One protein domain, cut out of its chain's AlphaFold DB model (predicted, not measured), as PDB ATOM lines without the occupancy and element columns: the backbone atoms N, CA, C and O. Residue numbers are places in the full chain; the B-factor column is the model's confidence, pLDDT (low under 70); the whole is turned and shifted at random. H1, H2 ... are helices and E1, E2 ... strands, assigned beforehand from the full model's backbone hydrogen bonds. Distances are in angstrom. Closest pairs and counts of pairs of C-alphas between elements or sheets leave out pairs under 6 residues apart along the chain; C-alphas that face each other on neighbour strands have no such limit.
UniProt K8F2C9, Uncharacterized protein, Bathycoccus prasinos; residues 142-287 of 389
ATOM      1  N   GLY A 142     249.154 121.261  19.015       93.38
ATOM      2  CA  GLY A 142     249.815 119.965  19.105       93.38
ATOM      3  C   GLY A 142     248.877 118.783  18.830       93.38
ATOM      4  O   GLY A 142     247.711 118.762  19.225       93.38
ATOM      5  N   LEU A 143     249.411 117.746  18.178       91.50
ATOM      6  CA  LEU A 143     248.619 116.619  17.666       91.50
ATOM      7  C   LEU A 143     247.814 115.885  18.739       91.50
ATOM      8  O   LEU A 143     246.668 115.529  18.486       91.50
ATOM      9  N   VAL A 144     248.420 115.641  19.904       91.69
ATOM     10  CA  VAL A 144     247.806 114.927  21.037       91.69
ATOM     11  C   VAL A 144     247.446 115.910  22.144       91.69
ATOM     12  O   VAL A 144     246.321 115.895  22.639       91.69
ATOM     13  N   SER A 145     248.368 116.812  22.490       91.88
ATOM     14  CA  SER A 145     248.143 117.841  23.506       91.88
ATOM     15  C   SER A 145     246.937 118.715  23.161       91.88
ATOM     16  O   SER A 145     246.116 118.968  24.037       91.88
ATOM     17  N   GLY A 146     246.726 119.063  21.889       92.94
ATOM     18  CA  GLY A 146     245.621 119.916  21.449       92.94
ATOM     19  C   GLY A 146     244.234 119.358  21.766       92.94
ATOM     20  O   GLY A 146     243.260 120.106  21.828       92.94
ATOM     21  N   TRP A 147     244.114 118.057  22.056       93.62
ATOM     22  CA  TRP A 147     242.838 117.426  22.402       93.62
ATOM     23  C   TRP A 147     242.218 118.005  23.671       93.62
ATOM     24  O   TRP A 147     240.993 118.078  23.757       93.62
ATOM     25  N   GLY A 148     243.034 118.484  24.614       89.75
ATOM     26  CA  GLY A 148     242.536 119.133  25.830       89.75
ATOM     27  C   GLY A 148     241.659 120.359  25.547       89.75
ATOM     28  O   GLY A 148     240.689 120.584  26.272       89.75
ATOM     29  N   GLY A 149     241.930 121.089  24.459       90.12
ATOM     30  CA  GLY A 149     241.196 122.292  24.053       90.12
ATOM     31  C   GLY A 149     239.922 122.028  23.246       90.12
ATOM     32  O   GLY A 149     239.176 122.961  22.958       90.12
ATOM     33  N   LEU A 150     239.638 120.775  22.870       92.62
ATOM     34  CA  LEU A 150     238.445 120.446  22.086       92.62
ATOM     35  C   LEU A 150     237.157 120.532  22.918       92.62
ATOM     36  O   LEU A 150     237.174 120.557  24.148       92.62
ATOM     37  N   ASP A 151     236.010 120.532  22.239       93.00
ATOM     38  CA  ASP A 151     234.722 120.328  22.902       93.00
ATOM     39  C   ASP A 151     234.649 118.931  23.550       93.00
ATOM     40  O   ASP A 151     235.232 117.965  23.048       93.00
ATOM     41  N   GLY A 152     233.904 118.811  24.653       90.56
ATOM     42  CA  GLY A 152     233.846 117.596  25.470       90.56
ATOM     43  C   GLY A 152     233.436 116.353  24.682       90.56
ATOM     44  O   GLY A 152     234.022 115.289  24.877       90.56
ATOM     45  N   LYS A 153     232.497 116.491  23.736       94.38
ATOM     46  CA  LYS A 153     232.052 115.381  22.878       94.38
ATOM     47  C   LYS A 153     233.149 114.930  21.917       94.38
ATOM     48  O   LYS A 153     233.431 113.741  21.817       94.38
ATOM     49  N   ARG A 154     233.799 115.874  21.229       94.94
ATOM     50  CA  ARG A 154     234.869 115.561  20.267       94.94
ATOM     51  C   ARG A 154     236.095 114.972  20.967       94.94
ATOM     52  O   ARG A 154     236.712 114.056  20.433       94.94
ATOM     53  N   TYR A 155     236.410 115.472  22.159       94.56
ATOM     54  CA  TYR A 155     237.440 114.907  23.024       94.56
ATOM     55  C   TYR A 155     237.132 113.446  23.385       94.56
ATOM     56  O   TYR A 155     237.979 112.581  23.180       94.56
ATOM     57  N   ALA A 156     235.906 113.156  23.838       94.25
ATOM     58  CA  ALA A 156     235.494 111.797  24.187       94.25
ATOM     59  C   ALA A 156     235.574 110.846  22.984       94.25
ATOM     60  O   ALA A 156     236.149 109.772  23.104       94.25
ATOM     61  N   VAL A 157     235.097 111.269  21.807       96.25
ATOM     62  CA  VAL A 157     235.180 110.464  20.576       96.25
ATOM     63  C   VAL A 157     236.630 110.116  20.227       96.25
ATOM     64  O   VAL A 157     236.923 108.955  19.952       96.25
ATOM     65  N   ARG A 158     237.557 111.084  20.278       95.50
ATOM     66  CA  ARG A 158     238.985 110.814  20.020       95.50
ATOM     67  C   ARG A 158     239.568 109.825  21.024       95.50
ATOM     68  O   ARG A 158     240.314 108.934  20.627       95.50
ATOM     69  N   LEU A 159     239.197 109.954  22.296       95.00
ATOM     70  CA  LEU A 159     239.657 109.055  23.350       95.00
ATOM     71  C   LEU A 159     239.108 107.634  23.175       95.00
ATOM     72  O   LEU A 159     239.846 106.673  23.356       95.00
ATOM     73  N   THR A 160     237.846 107.487  22.766       95.25
ATOM     74  CA  THR A 160     237.235 106.182  22.477       95.25
ATOM     75  C   THR A 160     237.860 105.524  21.250       95.25
ATOM     76  O   THR A 160     238.145 104.332  21.293       95.25
ATOM     77  N   ILE A 161     238.136 106.279  20.180       96.75
ATOM     78  CA  ILE A 161     238.845 105.754  19.000       96.75
ATOM     79  C   ILE A 161     240.248 105.280  19.392       96.75
ATOM     80  O   ILE A 161     240.662 104.189  19.009       96.75
ATOM     81  N   LEU A 162     240.964 106.073  20.191       95.62
ATOM     82  CA  LEU A 162     242.280 105.712  20.709       95.62
ATOM     83  C   LEU A 162     242.214 104.447  21.581       95.62
ATOM     84  O   LEU A 162     243.045 103.556  21.428       95.62
ATOM     85  N   CYS A 163     241.209 104.351  22.454       96.56
ATOM     86  CA  CYS A 163     240.943 103.166  23.266       96.56
ATOM     87  C   CYS A 163     240.731 101.930  22.384       96.56
ATOM     88  O   CYS A 163     241.423 100.933  22.563       96.56
ATOM     89  N   GLY A 164     239.864 102.024  21.370       96.94
ATOM     90  CA  GLY A 164     239.614 100.943  20.413       96.94
ATOM     91  C   GLY A 164     240.861 100.535  19.622       96.94
ATOM     92  O   GLY A 164     241.085  99.348  19.391       96.94
ATOM     93  N   PHE A 165     241.718 101.493  19.262       97.00
ATOM     94  CA  PHE A 165     243.001 101.206  18.619       97.00
ATOM     95  C   PHE A 165     243.934 100.406  19.538       97.00
ATOM     96  O   PHE A 165     244.425  99.354  19.138       97.00
ATOM     97  N   PHE A 166     244.155 100.849  20.780       96.81
ATOM     98  CA  PHE A 166     245.000 100.107  21.726       96.81
ATOM     99  C   PHE A 166     244.405  98.752  22.102       96.81
ATOM    100  O   PHE A 166     245.150  97.786  22.255       96.81
ATOM    101  N   PHE A 167     243.080  98.679  22.214       96.88
ATOM    102  CA  PHE A 167     242.355  97.442  22.457       96.88
ATOM    103  C   PHE A 167     242.628  96.426  21.346       96.88
ATOM    104  O   PHE A 167     243.126  95.346  21.624       96.88
ATOM    105  N   THR A 168     242.374  96.786  20.088       95.69
ATOM    106  CA  THR A 168     242.468  95.847  18.956       95.69
ATOM    107  C   THR A 168     243.901  95.508  18.554       95.69
ATOM    108  O   THR A 168     244.190  94.355  18.255       95.69
ATOM    109  N   VAL A 169     244.807  96.491  18.537       96.50
ATOM    110  CA  VAL A 169     246.155  96.320  17.964       96.50
ATOM    111  C   VAL A 169     247.151  95.744  18.966       96.50
ATOM    112  O   VAL A 169     248.095  95.072  18.562       96.50
ATOM    113  N   ILE A 170     246.982  96.033  20.259       95.12
ATOM    114  CA  ILE A 170     247.970  95.678  21.287       95.12
ATOM    115  C   ILE A 170     247.350  94.780  22.350       95.12
ATOM    116  O   ILE A 170     247.852  93.690  22.593       95.12
ATOM    117  N   ALA A 171     246.270  95.215  22.996       94.62
ATOM    118  CA  ALA A 171     245.788  94.538  24.193       94.62
ATOM    119  C   ALA A 171     245.106  93.194  23.885       94.62
ATOM    120  O   ALA A 171     245.335  92.223  24.596       94.62
ATOM    121  N   TYR A 172     244.313  93.122  22.815       94.12
ATOM    122  CA  TYR A 172     243.611  91.910  22.401       94.12
ATOM    123  C   TYR A 172     244.540  90.765  21.966       94.12
ATOM    124  O   TYR A 172     244.367  89.679  22.508       94.12
ATOM    125  N   PRO A 173     245.554  90.959  21.089       94.06
ATOM    126  CA  PRO A 173     246.468  89.867  20.740       94.06
ATOM    127  C   PRO A 173     247.292  89.380  21.940       94.06
ATOM    128  O   PRO A 173     247.598  88.201  22.037       94.06
ATOM    129  N   ILE A 174     247.620  90.258  22.893       92.44
ATOM    130  CA  ILE A 174     248.286  89.846  24.140       92.44
ATOM    131  C   ILE A 174     247.323  89.033  25.021       92.44
ATOM    132  O   ILE A 174     247.710  88.033  25.624       92.44
ATOM    133  N   ALA A 175     246.056  89.446  25.092       92.50
ATOM    134  CA  ALA A 175     245.044  88.761  25.884       92.50
ATOM    135  C   ALA A 175     244.663  87.390  25.304       92.50
ATOM    136  O   ALA A 175     244.428  86.475  26.087       92.50
ATOM    137  N   SER A 176     244.649  87.221  23.977       90.44
ATOM    138  CA  SER A 176     244.335  85.938  23.325       90.44
ATOM    139  C   SER A 176     245.392  84.857  23.549       90.44
ATOM    140  O   SER A 176     245.075  83.677  23.477       90.44
ATOM    141  N   GLU A 177     246.635  85.247  23.834       90.19
ATOM    142  CA  GLU A 177     247.688  84.309  24.246       90.19
ATOM    143  C   GLU A 177     247.530  83.891  25.716       90.19
ATOM    144  O   GLU A 177     247.907  82.792  26.107       90.19
ATOM    145  N   THR A 178     246.966  84.773  26.547       88.88
ATOM    146  CA  THR A 178     246.775  84.511  27.983       88.88
ATOM    147  C   THR A 178     245.511  83.695  28.251       88.88
ATOM    148  O   THR A 178     245.509  82.819  29.113       88.88
ATOM    149  N   TYR A 179     244.438  83.985  27.519       88.19
ATOM    150  CA  TYR A 179     243.134  83.350  27.651       88.19
ATOM    151  C   TYR A 179     242.703  82.802  26.295       88.19
ATOM    152  O   TYR A 179     242.689  83.544  25.314       88.19
ATOM    153  N   ASN A 180     242.288  81.533  26.238       87.12
ATOM    154  CA  ASN A 180     241.738  80.967  25.008       87.12
ATOM    155  C   ASN A 180     240.428  81.695  24.617       87.12
ATOM    156  O   ASN A 180     239.436  81.569  25.344       87.12
ATOM    157  N   PRO A 181     240.376  82.412  23.476       83.38
ATOM    158  CA  PRO A 181     239.210  83.206  23.088       83.38
ATOM    159  C   PRO A 181     237.968  82.364  22.757       83.38
ATOM    160  O   PRO A 181     236.863  82.903  22.788       83.38
ATOM    161  N   GLU A 182     238.119  81.070  22.460       84.94
ATOM    162  CA  GLU A 182     236.995  80.181  22.127       84.94
ATOM    163  C   GLU A 182     236.192  79.767  23.365       84.94
ATOM    164  O   GLU A 182     234.975  79.600  23.295       84.94
ATOM    165  N   ILE A 183     236.866  79.634  24.511       83.44
ATOM    166  CA  ILE A 183     236.266  79.157  25.766       83.44
ATOM    167  C   ILE A 183     236.053  80.325  26.738       83.44
ATOM    168  O   ILE A 183     235.008  80.419  27.380       83.44
ATOM    169  N   GLN A 184     237.026  81.236  26.826       86.81
ATOM    170  CA  GLN A 184     237.118  82.308  27.824       86.81
ATOM    171  C   GLN A 184     237.081  83.692  27.167       86.81
ATOM    172  O   GLN A 184     237.955  84.545  27.357       86.81
ATOM    173  N   TRP A 185     236.057  83.924  26.343       88.88
ATOM    174  CA  TRP A 185     235.915  85.185  25.618       88.88
ATOM    175  C   TRP A 185     235.751  86.380  26.570       88.88
ATOM    176  O   TRP A 185     236.279  87.455  26.284       88.88
ATOM    177  N   THR A 186     235.060  86.222  27.704       90.31
ATOM    178  CA  THR A 186     234.824  87.313  28.662       90.31
ATOM    179  C   THR A 186     236.108  87.795  29.327       90.31
ATOM    180  O   THR A 186     236.353  88.998  29.394       90.31
ATOM    181  N   GLU A 187     236.955  86.872  29.765       89.62
ATOM    182  CA  GLU A 187     238.220  87.128  30.446       89.62
ATOM    183  C   GLU A 187     239.206  87.796  29.487       89.62
ATOM    184  O   GLU A 187     239.767  88.846  29.814       89.62
ATOM    185  N   ALA A 188     239.308  87.281  28.255       91.25
ATOM    186  CA  ALA A 188     240.117  87.883  27.198       91.25
ATOM    187  C   ALA A 188     239.689  89.334  26.898       91.25
ATOM    188  O   ALA A 188     240.530  90.230  26.793       91.25
ATOM    189  N   HIS A 189     238.379  89.605  26.811       94.00
ATOM    190  CA  HIS A 189     237.870  90.960  26.573       94.00
ATOM    191  C   HIS A 189     238.140  91.903  27.750       94.00
ATOM    192  O   HIS A 189     238.560  93.042  27.530       94.00
ATOM    193  N   VAL A 190     237.923  91.468  28.995       94.50
ATOM    194  CA  VAL A 190     238.167  92.310  30.179       94.50
ATOM    195  C   VAL A 190     239.665  92.584  30.353       94.50
ATOM    196  O   VAL A 190     240.041  93.722  30.647       94.50
ATOM    197  N   ALA A 191     240.526  91.596  30.098       93.88
ATOM    198  CA  ALA A 191     241.979  91.763  30.109       93.88
ATOM    199  C   ALA A 191     242.456  92.735  29.017       93.88
ATOM    200  O   ALA A 191     243.252  93.641  29.283       93.88
ATOM    201  N   ALA A 192     241.911  92.628  27.803       95.38
ATOM    202  CA  ALA A 192     242.204  93.576  26.731       95.38
ATOM    203  C   ALA A 192     241.699  94.998  27.061       95.38
ATOM    204  O   ALA A 192     242.396  95.991  26.820       95.38
ATOM    205  N   MET A 193     240.519  95.122  27.683       95.75
ATOM    206  CA  MET A 193     239.994  96.408  28.153       95.75
ATOM    207  C   MET A 193     240.905  97.032  29.210       95.75
ATOM    208  O   MET A 193     241.223  98.218  29.098       95.75
ATOM    209  N   LEU A 194     241.394  96.246  30.173       96.06
ATOM    210  CA  LEU A 194     242.345  96.695  31.189       96.06
ATOM    211  C   LEU A 194     243.595  97.319  30.551       96.06
ATOM    212  O   LEU A 194     243.946  98.458  30.867       96.06
ATOM    213  N   GLY A 195     244.225  96.616  29.604       94.12
ATOM    214  CA  GLY A 195     245.410  97.113  28.898       94.12
ATOM    215  C   GLY A 195     245.141  98.401  28.110       94.12
ATOM    216  O   GLY A 195     245.919  99.358  28.179       94.12
ATOM    217  N   SER A 196     244.004  98.470  27.412       96.19
ATOM    218  CA  SER A 196     243.617  99.661  26.645       96.19
ATOM    219  C   SER A 196     243.369 100.888  27.535       96.19
ATOM    220  O   SER A 196     243.840 101.984  27.219       96.19
ATOM    221  N   LEU A 197     242.715 100.714  28.691       96.06
ATOM    222  CA  LEU A 197     242.447 101.793  29.647       96.06
ATOM    223  C   LEU A 197     243.734 102.331  30.276       96.06
ATOM    224  O   LEU A 197     243.861 103.545  30.459       96.06
ATOM    225  N   VAL A 198     244.714 101.465  30.549       95.69
ATOM    226  CA  VAL A 198     246.038 101.887  31.029       95.69
ATOM    227  C   VAL A 198     246.735 102.761  29.982       95.69
ATOM    228  O   VAL A 198     247.185 103.861  30.313       95.69
ATOM    229  N   ALA A 199     246.757 102.350  28.711       95.00
ATOM    230  CA  ALA A 199     247.357 103.148  27.635       95.00
ATOM    231  C   ALA A 199     246.670 104.518  27.468       95.00
ATOM    232  O   ALA A 199     247.329 105.560  27.376       95.00
ATOM    233  N   VAL A 200     245.336 104.535  27.500       96.00
ATOM    234  CA  VAL A 200     244.526 105.761  27.440       96.00
ATOM    235  C   VAL A 200     244.804 106.680  28.635       96.00
ATOM    236  O   VAL A 200     244.914 107.900  28.465       96.00
ATOM    237  N   SER A 201     244.967 106.120  29.835       95.44
ATOM    238  CA  SER A 201     245.287 106.890  31.040       95.44
ATOM    239  C   SER A 201     246.649 107.590  30.933       95.44
ATOM    240  O   SER A 201     246.748 108.776  31.252       95.44
ATOM    241  N   ALA A 202     247.667 106.916  30.384       95.62
ATOM    242  CA  ALA A 202     249.003 107.480  30.188       95.62
ATOM    243  C   ALA A 202     249.000 108.649  29.188       95.62
ATOM    244  O   ALA A 202     249.628 109.684  29.421       95.62
ATOM    245  N   ILE A 203     248.244 108.524  28.095       95.69
ATOM    246  CA  ILE A 203     248.099 109.596  27.098       95.69
ATOM    247  C   ILE A 203     247.322 110.780  27.684       95.69
ATOM    248  O   ILE A 203     247.717 111.932  27.507       95.69
ATOM    249  N   THR A 204     246.265 110.510  28.449       96.00
ATOM    250  CA  THR A 204     245.498 111.553  29.146       96.00
ATOM    251  C   THR A 204     246.365 112.311  30.152       96.00
ATOM    252  O   THR A 204     246.267 113.535  30.242       96.00
ATOM    253  N   LEU A 205     247.250 111.617  30.875       96.12
ATOM    254  CA  LEU A 205     248.209 112.238  31.789       96.12
ATOM    255  C   LEU A 205     249.196 113.155  31.046       96.12
ATOM    256  O   LEU A 205     249.494 114.248  31.522       96.12
ATOM    257  N   ASN A 206     249.666 112.757  29.861       95.38
ATOM    258  CA  ASN A 206     250.529 113.604  29.033       95.38
ATOM    259  C   ASN A 206     249.820 114.904  28.606       95.38
ATOM    260  O   ASN A 206     250.378 115.997  28.744       95.38
ATOM    261  N   ILE A 207     248.562 114.794  28.164       95.81
ATOM    262  CA  ILE A 207     247.727 115.957  27.839       95.81
ATOM    263  C   ILE A 207     247.564 116.829  29.090       95.81
ATOM    264  O   ILE A 207     247.832 118.027  29.038       95.81
ATOM    265  N   HIS A 208     247.200 116.238  30.232       96.69
ATOM    266  CA  HIS A 208     247.038 116.963  31.491       96.69
ATOM    267  C   HIS A 208     248.287 117.770  31.863       96.69
ATOM    268  O   HIS A 208     248.172 118.968  32.118       96.69
ATOM    269  N   ASN A 209     249.467 117.146  31.827       96.38
ATOM    270  CA  ASN A 209     250.733 117.795  32.163       96.38
ATOM    271  C   ASN A 209     251.056 118.956  31.213       96.38
ATOM    272  O   ASN A 209     251.507 120.005  31.667       96.38
ATOM    273  N   SER A 210     250.784 118.794  29.914       95.75
ATOM    274  CA  SER A 210     251.020 119.840  28.910       95.75
ATOM    275  C   SER A 210     250.182 121.092  29.190       95.75
ATOM    276  O   SER A 210     250.700 122.209  29.196       95.75
ATOM    277  N   TRP A 211     248.889 120.915  29.483       96.56
ATOM    278  CA  TRP A 211     247.983 122.030  29.779       96.56
ATOM    279  C   TRP A 211     248.198 122.628  31.170       96.56
ATOM    280  O   TRP A 211     248.122 123.847  31.319       96.56
ATOM    281  N   ASP A 212     248.467 121.807  32.189       96.44
ATOM    282  CA  ASP A 212     248.694 122.293  33.554       96.44
ATOM    283  C   ASP A 212     250.002 123.087  33.656       96.44
ATOM    284  O   ASP A 212     250.032 124.154  34.267       96.44
ATOM    285  N   TYR A 213     251.055 122.646  32.961       95.31
ATOM    286  CA  TYR A 213     252.315 123.382  32.865       95.31
ATOM    287  C   TYR A 213     252.113 124.796  32.305       95.31
ATOM    288  O   TYR A 213     252.487 125.782  32.948       95.31
ATOM    289  N   VAL A 214     251.466 124.917  31.140       96.12
ATOM    290  CA  VAL A 214     251.203 126.225  30.520       96.12
ATOM    291  C   VAL A 214     250.264 127.064  31.385       96.12
ATOM    292  O   VAL A 214     250.508 128.254  31.581       96.12
ATOM    293  N   ARG A 215     249.232 126.451  31.978       96.25
ATOM    294  CA  ARG A 215     248.327 127.125  32.919       96.25
ATOM    295  C   ARG A 215     249.093 127.755  34.080       96.25
ATOM    296  O   ARG A 215     248.853 128.916  34.404       96.25
ATOM    297  N   ASN A 216     250.018 127.021  34.690       96.44
ATOM    298  CA  ASN A 216     250.802 127.526  35.815       96.44
ATOM    299  C   ASN A 216     251.713 128.691  35.384       96.44
ATOM    300  O   ASN A 216     251.822 129.679  36.110       96.44
ATOM    301  N   ARG A 217     252.282 128.651  34.169       94.25
ATOM    302  CA  ARG A 217     253.062 129.774  33.607       94.25
ATOM    303  C   ARG A 217     252.221 131.003  33.261       94.25
ATOM    304  O   ARG A 217     252.698 132.128  33.410       94.25
ATOM    305  N   LEU A 218     250.982 130.814  32.811       95.00
ATOM    306  CA  LEU A 218     250.040 131.910  32.562       95.00
ATOM    307  C   LEU A 218     249.659 132.604  33.876       95.00
ATOM    308  O   LEU A 218     249.720 133.827  33.976       95.00
ATOM    309  N   LEU A 219     249.355 131.826  34.917       94.81
ATOM    310  CA  LEU A 219     248.961 132.357  36.225       94.81
ATOM    311  C   LEU A 219     250.128 132.973  37.017       94.81
ATOM    312  O   LEU A 219     249.888 133.827  37.876       94.81
ATOM    313  N   SER A 220     251.368 132.569  36.724       94.44
ATOM    314  CA  SER A 220     252.574 133.139  37.327       94.44
ATOM    315  C   SER A 220     252.748 134.620  36.975       94.44
ATOM    316  O   SER A 220     252.567 135.029  35.826       94.44
ATOM    317  N   ALA A 221     253.145 135.426  37.964       93.62
ATOM    318  CA  ALA A 221     253.483 136.841  37.782       93.62
ATOM    319  C   ALA A 221     254.864 137.048  37.138       93.62
ATOM    320  O   ALA A 221     255.145 138.120  36.603       93.62
ATOM    321  N   THR A 222     255.715 136.024  37.173       92.31
ATOM    322  CA  THR A 222     257.076 136.051  36.642       92.31
ATOM    323  C   THR A 222     257.237 135.060  35.495       92.31
ATOM    324  O   THR A 222     256.600 134.001  35.467       92.31
ATOM    325  N   ILE A 223     258.084 135.420  34.533       90.81
ATOM    326  CA  ILE A 223     258.488 134.580  33.406       90.81
ATOM    327  C   ILE A 223     260.006 134.460  33.448       90.81
ATOM    328  O   ILE A 223     260.708 135.451  33.278       90.81
ATOM    329  N   GLU A 224     260.499 133.245  33.638       89.50
ATOM    330  CA  GLU A 224     261.896 132.911  33.369       89.50
ATOM    331  C   GLU A 224     262.091 132.756  31.859       89.50
ATOM    332  O   GLU A 224     261.294 132.074  31.196       89.50
ATOM    333  N   TYR A 225     263.110 133.419  31.321       88.06
ATOM    334  CA  TYR A 225     263.450 133.386  29.906       88.06
ATOM    335  C   TYR A 225     264.962 133.463  29.697       88.06
ATOM    336  O   TYR A 225     265.690 134.076  30.476       88.06
ATOM    337  N   GLU A 226     265.434 132.834  28.632       86.00
ATOM    338  CA  GLU A 226     266.841 132.810  28.251       86.00
ATOM    339  C   GLU A 226     267.077 133.790  27.101       86.00
ATOM    340  O   GLU A 226     266.513 133.648  26.010       86.00
ATOM    341  N   GLU A 227     267.924 134.790  27.345       76.44
ATOM    342  CA  GLU A 227     268.505 135.626  26.297       76.44
ATOM    343  C   GLU A 227     269.742 134.899  25.760       76.44
ATOM    344  O   GLU A 227     270.604 134.493  26.533       76.44
ATOM    345  N   THR A 228     269.819 134.693  24.445       68.69
ATOM    346  CA  THR A 228     270.881 133.939  23.749       68.69
ATOM    347  C   THR A 228     272.272 134.095  24.394       68.69
ATOM    348  O   THR A 228     272.875 135.165  24.295       68.69
ATOM    349  N   GLY A 229     272.804 133.044  25.031       72.75
ATOM    350  CA  GLY A 229     274.089 133.098  25.738       72.75
ATOM    351  C   GLY A 229     274.375 131.864  26.603       72.75
ATOM    352  O   GLY A 229     273.589 130.926  26.628       72.75
ATOM    353  N   TRP A 230     275.522 131.864  27.295       73.19
ATOM    354  CA  TRP A 230     275.949 130.811  28.241       73.19
ATOM    355  C   TRP A 230     275.593 131.142  29.706       73.19
ATOM    356  O   TRP A 230     276.056 130.476  30.626       73.19
ATOM    357  N   TYR A 231     274.805 132.202  29.925       56.41
ATOM    358  CA  TYR A 231     274.355 132.644  31.244       56.41
ATOM    359  C   TYR A 231     272.857 132.373  31.396       56.41
ATOM    360  O   TYR A 231     272.081 132.694  30.498       56.41
ATOM    361  N   ASP A 232     272.494 131.774  32.530       71.94
ATOM    362  CA  ASP A 232     271.149 131.276  32.834       71.94
ATOM    363  C   ASP A 232     270.060 132.362  32.928       71.94
ATOM    364  O   ASP A 232     270.319 133.569  33.005       71.94
ATOM    365  N   GLY A 233     268.821 131.857  32.919       77.19
ATOM    366  CA  GLY A 233     267.554 132.557  32.747       77.19
ATOM    367  C   GLY A 233     267.362 133.838  33.556       77.19
ATOM    368  O   GLY A 233     267.448 133.872  34.785       77.19
ATOM    369  N   GLN A 234     267.007 134.895  32.832       83.44
ATOM    370  CA  GLN A 234     266.517 136.146  33.387       83.44
ATOM    371  C   GLN A 234     265.057 135.989  33.812       83.44
ATOM    372  O   GLN A 234     264.284 135.252  33.200       83.44
ATOM    373  N   VAL A 235     264.656 136.713  34.856       90.19
ATOM    374  CA  VAL A 235     263.270 136.722  35.336       90.19
ATOM    375  C   VAL A 235     262.618 138.042  34.951       90.19
ATOM    376  O   VAL A 235     262.990 139.102  35.449       90.19
ATOM    377  N   TYR A 236     261.607 137.979  34.091       90.50
ATOM    378  CA  TYR A 236     260.768 139.120  33.746       90.50
ATOM    379  C   TYR A 236     259.501 139.145  34.605       90.50
ATOM    380  O   TYR A 236     258.760 138.161  34.666       90.50
ATOM    381  N   VAL A 237     259.222 140.280  35.246       92.81
ATOM    382  CA  VAL A 237     257.959 140.516  35.960       92.81
ATOM    383  C   VAL A 237     256.933 141.047  34.964       92.81
ATOM    384  O   VAL A 237     257.149 142.084  34.338       92.81
ATOM    385  N   LYS A 238     255.807 140.345  34.812       92.12
ATOM    386  CA  LYS A 238     254.744 140.742  33.880       92.12
ATOM    387  C   LYS A 238     254.130 142.077  34.311       92.12
ATOM    388  O   LYS A 238     253.860 142.293  35.494       92.12
ATOM    389  N   THR A 239     253.837 142.945  33.345       92.38
ATOM    390  CA  THR A 239     253.022 144.141  33.594       92.38
ATOM    391  C   THR A 239     251.607 143.732  34.029       92.38
ATOM    392  O   THR A 239     251.144 142.642  33.668       92.38
ATOM    393  N   PRO A 240     250.887 144.574  34.795       91.38
ATOM    394  CA  PRO A 240     249.548 144.231  35.279       91.38
ATOM    395  C   PRO A 240     248.563 143.916  34.141       91.38
ATOM    396  O   PRO A 240     247.723 143.032  34.290       91.38
ATOM    397  N   GLU A 241     248.705 144.571  32.985       90.19
ATOM    398  CA  GLU A 241     247.880 144.330  31.795       90.19
ATOM    399  C   GLU A 241     248.149 142.954  31.166       90.19
ATOM    400  O   GLU A 241     247.213 142.197  30.898       90.19
ATOM    401  N   MET A 242     249.426 142.582  30.993       89.25
ATOM    402  CA  MET A 242     249.805 141.257  30.485       89.25
ATOM    403  C   MET A 242     249.338 140.146  31.426       89.25
ATOM    404  O   MET A 242     248.791 139.140  30.982       89.25
ATOM    405  N   LEU A 243     249.514 140.337  32.736       93.38
ATOM    406  CA  LEU A 243     249.096 139.357  33.734       93.38
ATOM    407  C   LEU A 243     247.571 139.190  33.774       93.38
ATOM    408  O   LEU A 243     247.088 138.075  33.965       93.38
ATOM    409  N   ALA A 244     246.805 140.270  33.597       94.50
ATOM    410  CA  ALA A 244     245.347 140.196  33.531       94.50
ATOM    411  C   ALA A 244     244.878 139.356  32.331       94.50
ATOM    412  O   ALA A 244     244.027 138.480  32.498       94.50
ATOM    413  N   LYS A 245     245.483 139.565  31.153       93.50
ATOM    414  CA  LYS A 245     245.218 138.758  29.953       93.50
ATOM    415  C   LYS A 245     245.583 137.288  30.165       93.50
ATOM    416  O   LYS A 245     244.748 136.414  29.952       93.50
ATOM    417  N   ASP A 246     246.787 137.013  30.661       95.00
ATOM    418  CA  ASP A 246     247.242 135.639  30.894       95.00
ATOM    419  C   ASP A 246     246.355 134.905  31.915       95.00
ATOM    420  O   ASP A 246     246.088 133.711  31.773       95.00
ATOM    421  N   ARG A 247     245.855 135.601  32.945       95.69
ATOM    422  CA  ARG A 247     244.916 135.023  33.921       95.69
ATOM    423  C   ARG A 247     243.556 134.703  33.315       95.69
ATOM    424  O   ARG A 247     242.952 133.703  33.715       95.69
ATOM    425  N   LEU A 248     243.085 135.517  32.371       96.12
ATOM    426  CA  LEU A 248     241.866 135.241  31.617       96.12
ATOM    427  C   LEU A 248     242.030 133.936  30.827       96.12
ATOM    428  O   LEU A 248     241.242 133.009  31.006       96.12
ATOM    429  N   ASP A 249     243.112 133.818  30.057       95.00
ATOM    430  CA  ASP A 249     243.406 132.624  29.257       95.00
ATOM    431  C   ASP A 249     243.627 131.388  30.149       95.00
ATOM    432  O   ASP A 249     243.043 130.323  29.933       95.00
ATOM    433  N   GLY A 250     244.392 131.533  31.232       94.94
ATOM    434  CA  GLY A 250     244.660 130.451  32.180       94.94
ATOM    435  C   GLY A 250     243.404 129.925  32.888       94.94
ATOM    436  O   GLY A 250     243.323 128.733  33.200       94.94
ATOM    437  N   THR A 251     242.409 130.782  33.124       95.44
ATOM    438  CA  THR A 251     241.172 130.406  33.826       95.44
ATOM    439  C   THR A 251     240.109 129.882  32.865       95.44
ATOM    440  O   THR A 251     239.539 128.819  33.116       95.44
ATOM    441  N   TYR A 252     239.862 130.583  31.756       94.88
ATOM    442  CA  TYR A 252     238.760 130.276  30.839       94.88
ATOM    443  C   TYR A 252     239.131 129.296  29.725       94.88
ATOM    444  O   TYR A 252     238.261 128.552  29.279       94.88
ATOM    445  N   VAL A 253     240.396 129.244  29.302       93.88
ATOM    446  CA  VAL A 253     240.854 128.307  28.262       93.88
ATOM    447  C   VAL A 253     241.475 127.073  28.908       93.88
ATOM    448  O   VAL A 253     240.989 125.954  28.731       93.88
ATOM    449  N   CYS A 254     242.510 127.260  29.730       95.44
ATOM    450  CA  CYS A 254     243.235 126.126  30.312       95.44
ATOM    451  C   CYS A 254     242.467 125.449  31.455       95.44
ATOM    452  O   CYS A 254     242.534 124.229  31.606       95.44
ATOM    453  N   GLY A 255     241.724 126.214  32.257       94.25
ATOM    454  CA  GLY A 255     240.928 125.702  33.377       94.25
ATOM    455  C   GLY A 255     239.989 124.545  32.999       94.25
ATOM    456  O   GLY A 255     240.132 123.453  33.564       94.25
ATOM    457  N   PRO A 256     239.057 124.720  32.040       94.69
ATOM    458  CA  PRO A 256     238.154 123.645  31.634       94.69
ATOM    459  C   PRO A 256     238.880 122.464  30.971       94.69
ATOM    460  O   PRO A 256     238.481 121.318  31.194       94.69
ATOM    461  N   ALA A 257     239.958 122.708  30.217       94.38
ATOM    462  CA  ALA A 257     240.770 121.653  29.604       94.38
ATOM    463  C   ALA A 257     241.413 120.743  30.666       94.38
ATOM    464  O   ALA A 257     241.256 119.517  30.637       94.38
ATOM    465  N   VAL A 258     242.065 121.344  31.667       95.69
ATOM    466  CA  VAL A 258     242.691 120.635  32.791       95.69
ATOM    467  C   VAL A 258     241.646 119.884  33.620       95.69
ATOM    468  O   VAL A 258     241.849 118.718  33.964       95.69
ATOM    469  N   ALA A 259     240.503 120.513  33.911       95.62
ATOM    470  CA  ALA A 259     239.420 119.885  34.667       95.62
ATOM    471  C   ALA A 259     238.841 118.657  33.945       95.62
ATOM    472  O   ALA A 259     238.554 117.642  34.583       95.62
ATOM    473  N   ARG A 260     238.697 118.717  32.616       94.69
ATOM    474  CA  ARG A 260     238.251 117.575  31.810       94.69
ATOM    475  C   ARG A 260     239.242 116.417  31.879       94.69
ATOM    476  O   ARG A 260     238.812 115.295  32.129       94.69
ATOM    477  N   CYS A 261     240.538 116.692  31.732       95.25
ATOM    478  CA  CYS A 261     241.580 115.664  31.814       95.25
ATOM    479  C   CYS A 261     241.572 114.960  33.180       95.25
ATOM    480  O   CYS A 261     241.632 113.733  33.242       95.25
ATOM    481  N   LYS A 262     241.397 115.713  34.278       96.06
ATOM    482  CA  LYS A 262     241.261 115.141  35.629       96.06
ATOM    483  C   LYS A 262     240.052 114.209  35.742       96.06
ATOM    484  O   LYS A 262     240.189 113.097  36.243       96.06
ATOM    485  N   LYS A 263     238.884 114.621  35.234       95.88
ATOM    486  CA  LYS A 263     237.678 113.771  35.219       95.88
ATOM    487  C   LYS A 263     237.903 112.484  34.430       95.88
ATOM    488  O   LYS A 263     237.482 111.422  34.872       95.88
ATOM    489  N   THR A 264     238.583 112.559  33.288       95.56
ATOM    490  CA  THR A 264     238.846 111.367  32.473       95.56
ATOM    491  C   THR A 264     239.897 110.457  33.076       95.56
ATOM    492  O   THR A 264     239.747 109.248  32.975       95.56
ATOM    493  N   MET A 265     240.902 110.998  33.767       94.62
ATOM    494  CA  MET A 265     241.833 110.184  34.551       94.62
ATOM    495  C   MET A 265     241.120 109.447  35.684       94.62
ATOM    496  O   MET A 265     241.349 108.256  35.854       94.62
ATOM    497  N   LEU A 266     240.222 110.120  36.415       96.81
ATOM    498  CA  LEU A 266     239.410 109.475  37.454       96.81
ATOM    499  C   LEU A 266     238.513 108.378  36.869       96.81
ATOM    500  O   LEU A 266     238.456 107.283  37.417       96.81
ATOM    501  N   ALA A 267     237.868 108.640  35.729       95.62
ATOM    502  CA  ALA A 267     237.046 107.650  35.038       95.62
ATOM    503  C   ALA A 267     237.868 106.443  34.550       95.62
ATOM    504  O   ALA A 267     237.456 105.306  34.756       95.62
ATOM    505  N   CYS A 268     239.045 106.670  33.955       95.12
ATOM    506  CA  CYS A 268     239.938 105.587  33.532       95.12
ATOM    507  C   CYS A 268     240.459 104.795  34.735       95.12
ATOM    508  O   CYS A 268     240.481 103.574  34.681       95.12
ATOM    509  N   GLY A 269     240.830 105.469  35.829       94.88
ATOM    510  CA  GLY A 269     241.279 104.819  37.061       94.88
ATOM    511  C   GLY A 269     240.195 103.934  37.677       94.88
ATOM    512  O   GLY A 269     240.459 102.780  37.999       94.88
ATOM    513  N   ALA A 270     238.959 104.431  37.762       96.69
ATOM    514  CA  ALA A 270     237.816 103.632  38.199       96.69
ATOM    515  C   ALA A 270     237.547 102.446  37.256       96.69
ATOM    516  O   ALA A 270     237.292 101.339  37.723       96.69
ATOM    517  N   GLY A 271     237.659 102.654  35.940       96.12
ATOM    518  CA  GLY A 271     237.524 101.592  34.942       96.12
ATOM    519  C   GLY A 271     238.585 100.500  35.086       96.12
ATOM    520  O   GLY A 271     238.245  99.324  35.089       96.12
ATOM    521  N   VAL A 272     239.851 100.877  35.288       96.00
ATOM    522  CA  VAL A 272     240.960  99.941  35.540       96.00
ATOM    523  C   VAL A 272     240.690  99.108  36.792       96.00
ATOM    524  O   VAL A 272     240.783  97.885  36.735       96.00
ATOM    525  N   LEU A 273     240.298  99.743  37.901       95.81
ATOM    526  CA  LEU A 273     239.947  99.029  39.133       95.81
ATOM    527  C   LEU A 273     238.753  98.085  38.928       95.81
ATOM    528  O   LEU A 273     238.778  96.957  39.415       95.81
ATOM    529  N   GLY A 274     237.742  98.518  38.170       96.06
ATOM    530  CA  GLY A 274     236.598  97.689  37.795       96.06
ATOM    531  C   GLY A 274     236.999  96.468  36.966       96.06
ATOM    532  O   GLY A 274     236.541  95.367  37.253       96.06
ATOM    533  N   CYS A 275     237.899  96.629  35.992       95.06
ATOM    534  CA  CYS A 275     238.428  95.518  35.199       95.06
ATOM    535  C   CYS A 275     239.244  94.540  36.052       95.06
ATOM    536  O   CYS A 275     239.069  93.336  35.915       95.06
ATOM    537  N   VAL A 276     240.096  95.031  36.958       94.56
ATOM    538  CA  VAL A 276     240.862  94.169  37.876       94.56
ATOM    539  C   VAL A 276     239.928  93.384  38.797       94.56
ATOM    540  O   VAL A 276     240.100  92.181  38.969       94.56
ATOM    541  N   PHE A 277     238.914  94.041  39.365       94.38
ATOM    542  CA  PHE A 277     237.910  93.367  40.186       94.38
ATOM    543  C   PHE A 277     237.132  92.315  39.386       94.38
ATOM    544  O   PHE A 277     236.942  91.201  39.866       94.38
ATOM    545  N   ALA A 278     236.727  92.643  38.158       92.81
ATOM    546  CA  ALA A 278     236.032  91.716  37.275       92.81
ATOM    547  C   ALA A 278     236.899  90.498  36.927       92.81
ATOM    548  O   ALA A 278     236.409  89.380  37.024       92.81
ATOM    549  N   LEU A 279     238.182  90.686  36.598       90.62
ATOM    550  CA  LEU A 279     239.098  89.565  36.359       90.62
ATOM    551  C   LEU A 279     239.248  88.697  37.603       90.62
ATOM    552  O   LEU A 279     239.092  87.491  37.507       90.62
ATOM    553  N   ASN A 280     239.437  89.293  38.782       89.94
ATOM    554  CA  ASN A 280     239.510  88.530  40.030       89.94
ATOM    555  C   ASN A 280     238.230  87.724  40.313       89.94
ATOM    556  O   ASN A 280     238.313  86.634  40.872       89.94
ATOM    557  N   ALA A 281     237.055  88.245  39.945       89.31
ATOM    558  CA  ALA A 281     235.782  87.549  40.114       89.31
ATOM    559  C   ALA A 281     235.567  86.433  39.075       89.31
ATOM    560  O   ALA A 281     234.981  85.405  39.404       89.31
ATOM    561  N   LEU A 282     236.034  86.628  37.839       85.62
ATOM    562  CA  LEU A 282     235.933  85.642  36.759       85.62
ATOM    563  C   LEU A 282     236.964  84.511  36.914       85.62
ATOM    564  O   LEU A 282     236.620  83.350  36.719       85.62
ATOM    565  N   ASP A 283     238.190  84.841  37.330       74.75
ATOM    566  CA  ASP A 283     239.286  83.891  37.578       74.75
ATOM    567  C   ASP A 283     239.219  83.216  38.956       74.75
ATOM    568  O   ASP A 283     240.083  82.382  39.278       74.75
ATOM    569  N   ALA A 284     238.224  83.571  39.778       72.06
ATOM    570  CA  ALA A 284     237.984  82.927  41.058       72.06
ATOM    571  C   ALA A 284     237.800  81.414  40.835       72.06
ATOM    572  O   ALA A 284     236.967  81.021  40.013       72.06
ATOM    573  N   PRO A 285     238.565  80.550  41.533       59.66
ATOM    574  CA  PRO A 285     238.413  79.112  41.387       59.66
ATOM    575  C   PRO A 285     236.989  78.742  41.794       59.66
ATOM    576  O   PRO A 285     236.588  78.931  42.945       59.66
ATOM    577  N   LYS A 286     236.206  78.241  40.838       53.59
ATOM    578  CA  LYS A 286     234.944  77.585  41.159       53.59
ATOM    579  C   LYS A 286     235.333  76.317  41.913       53.59
ATOM    580  O   LYS A 286     236.148  75.535  41.443       53.59
ATOM    581  N   VAL A 287     234.867  76.202  43.151       47.75
ATOM    582  CA  VAL A 287     235.018  74.975  43.928       47.75
ATOM    583  C   VAL A 287     233.858  74.085  43.514       47.75
ATOM    584  O   VAL A 287     232.790  74.113  44.122       47.75
TER     585      VAL A 287
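Overview. This is residues 142 to 287 of the 389 residues of an uncharacterized protein of Bathycoccus prasinos (UniProt K8F2C9). A small hairpin of two antiparallel strands, E1 and E2, joins two long helices, H3 and H4, lying side by side along the long axis. H2 packs on H3 away from the strands; short H1 packs on H3 and H4. The 146 printed residues, ordered H1 H2 H3 E1 E2 H4, are mostly helix and loose, radius of gyration of the C-alphas 21.4 A, spanning 71 by 36 by 27 A.

Arrangement. In the hairpin of E1, residues 222 to 225, and E2, residues 234 to 237, N 223 and O 236 are within hydrogen-bond range, 2.8 A. The hub H3, residues 185 to 219, touches H4, residues 240 to 282, at a shallow tilt of 16 degrees, opposite ways; their closest C-alphas, Leu 218 and Asp 246, are 5.0 A apart. H2, residues 152 to 178, touches residues 188 to 200 of H3 at a steep tilt of 42 degrees, opposite ways, a helical hairpin; the closest C-alphas, Ala 171 and Ala 192, are 4.5 A apart. H1, residues 145 to 149, touches H3, closest C-alphas Ser 145 and Ile 207, 4.7 A. Every O i to N i+4 pair is within range in H3, 20 of 23 in H2, 35 of 39 in H4 and 0 of 1 in H1, with 2 of 2 O i to N i+3.

Along the chain. H4 is 60.2 A long, H3 50.1 A. C-alpha 145 is at (248.143, 117.841, 23.506), C-alpha 282 at (235.933, 85.642, 36.759).

Size, cuts and confidence. The printed part has no cut and no long link. Residues 228, 231 and 285 to 287 are under 70 pLDDT.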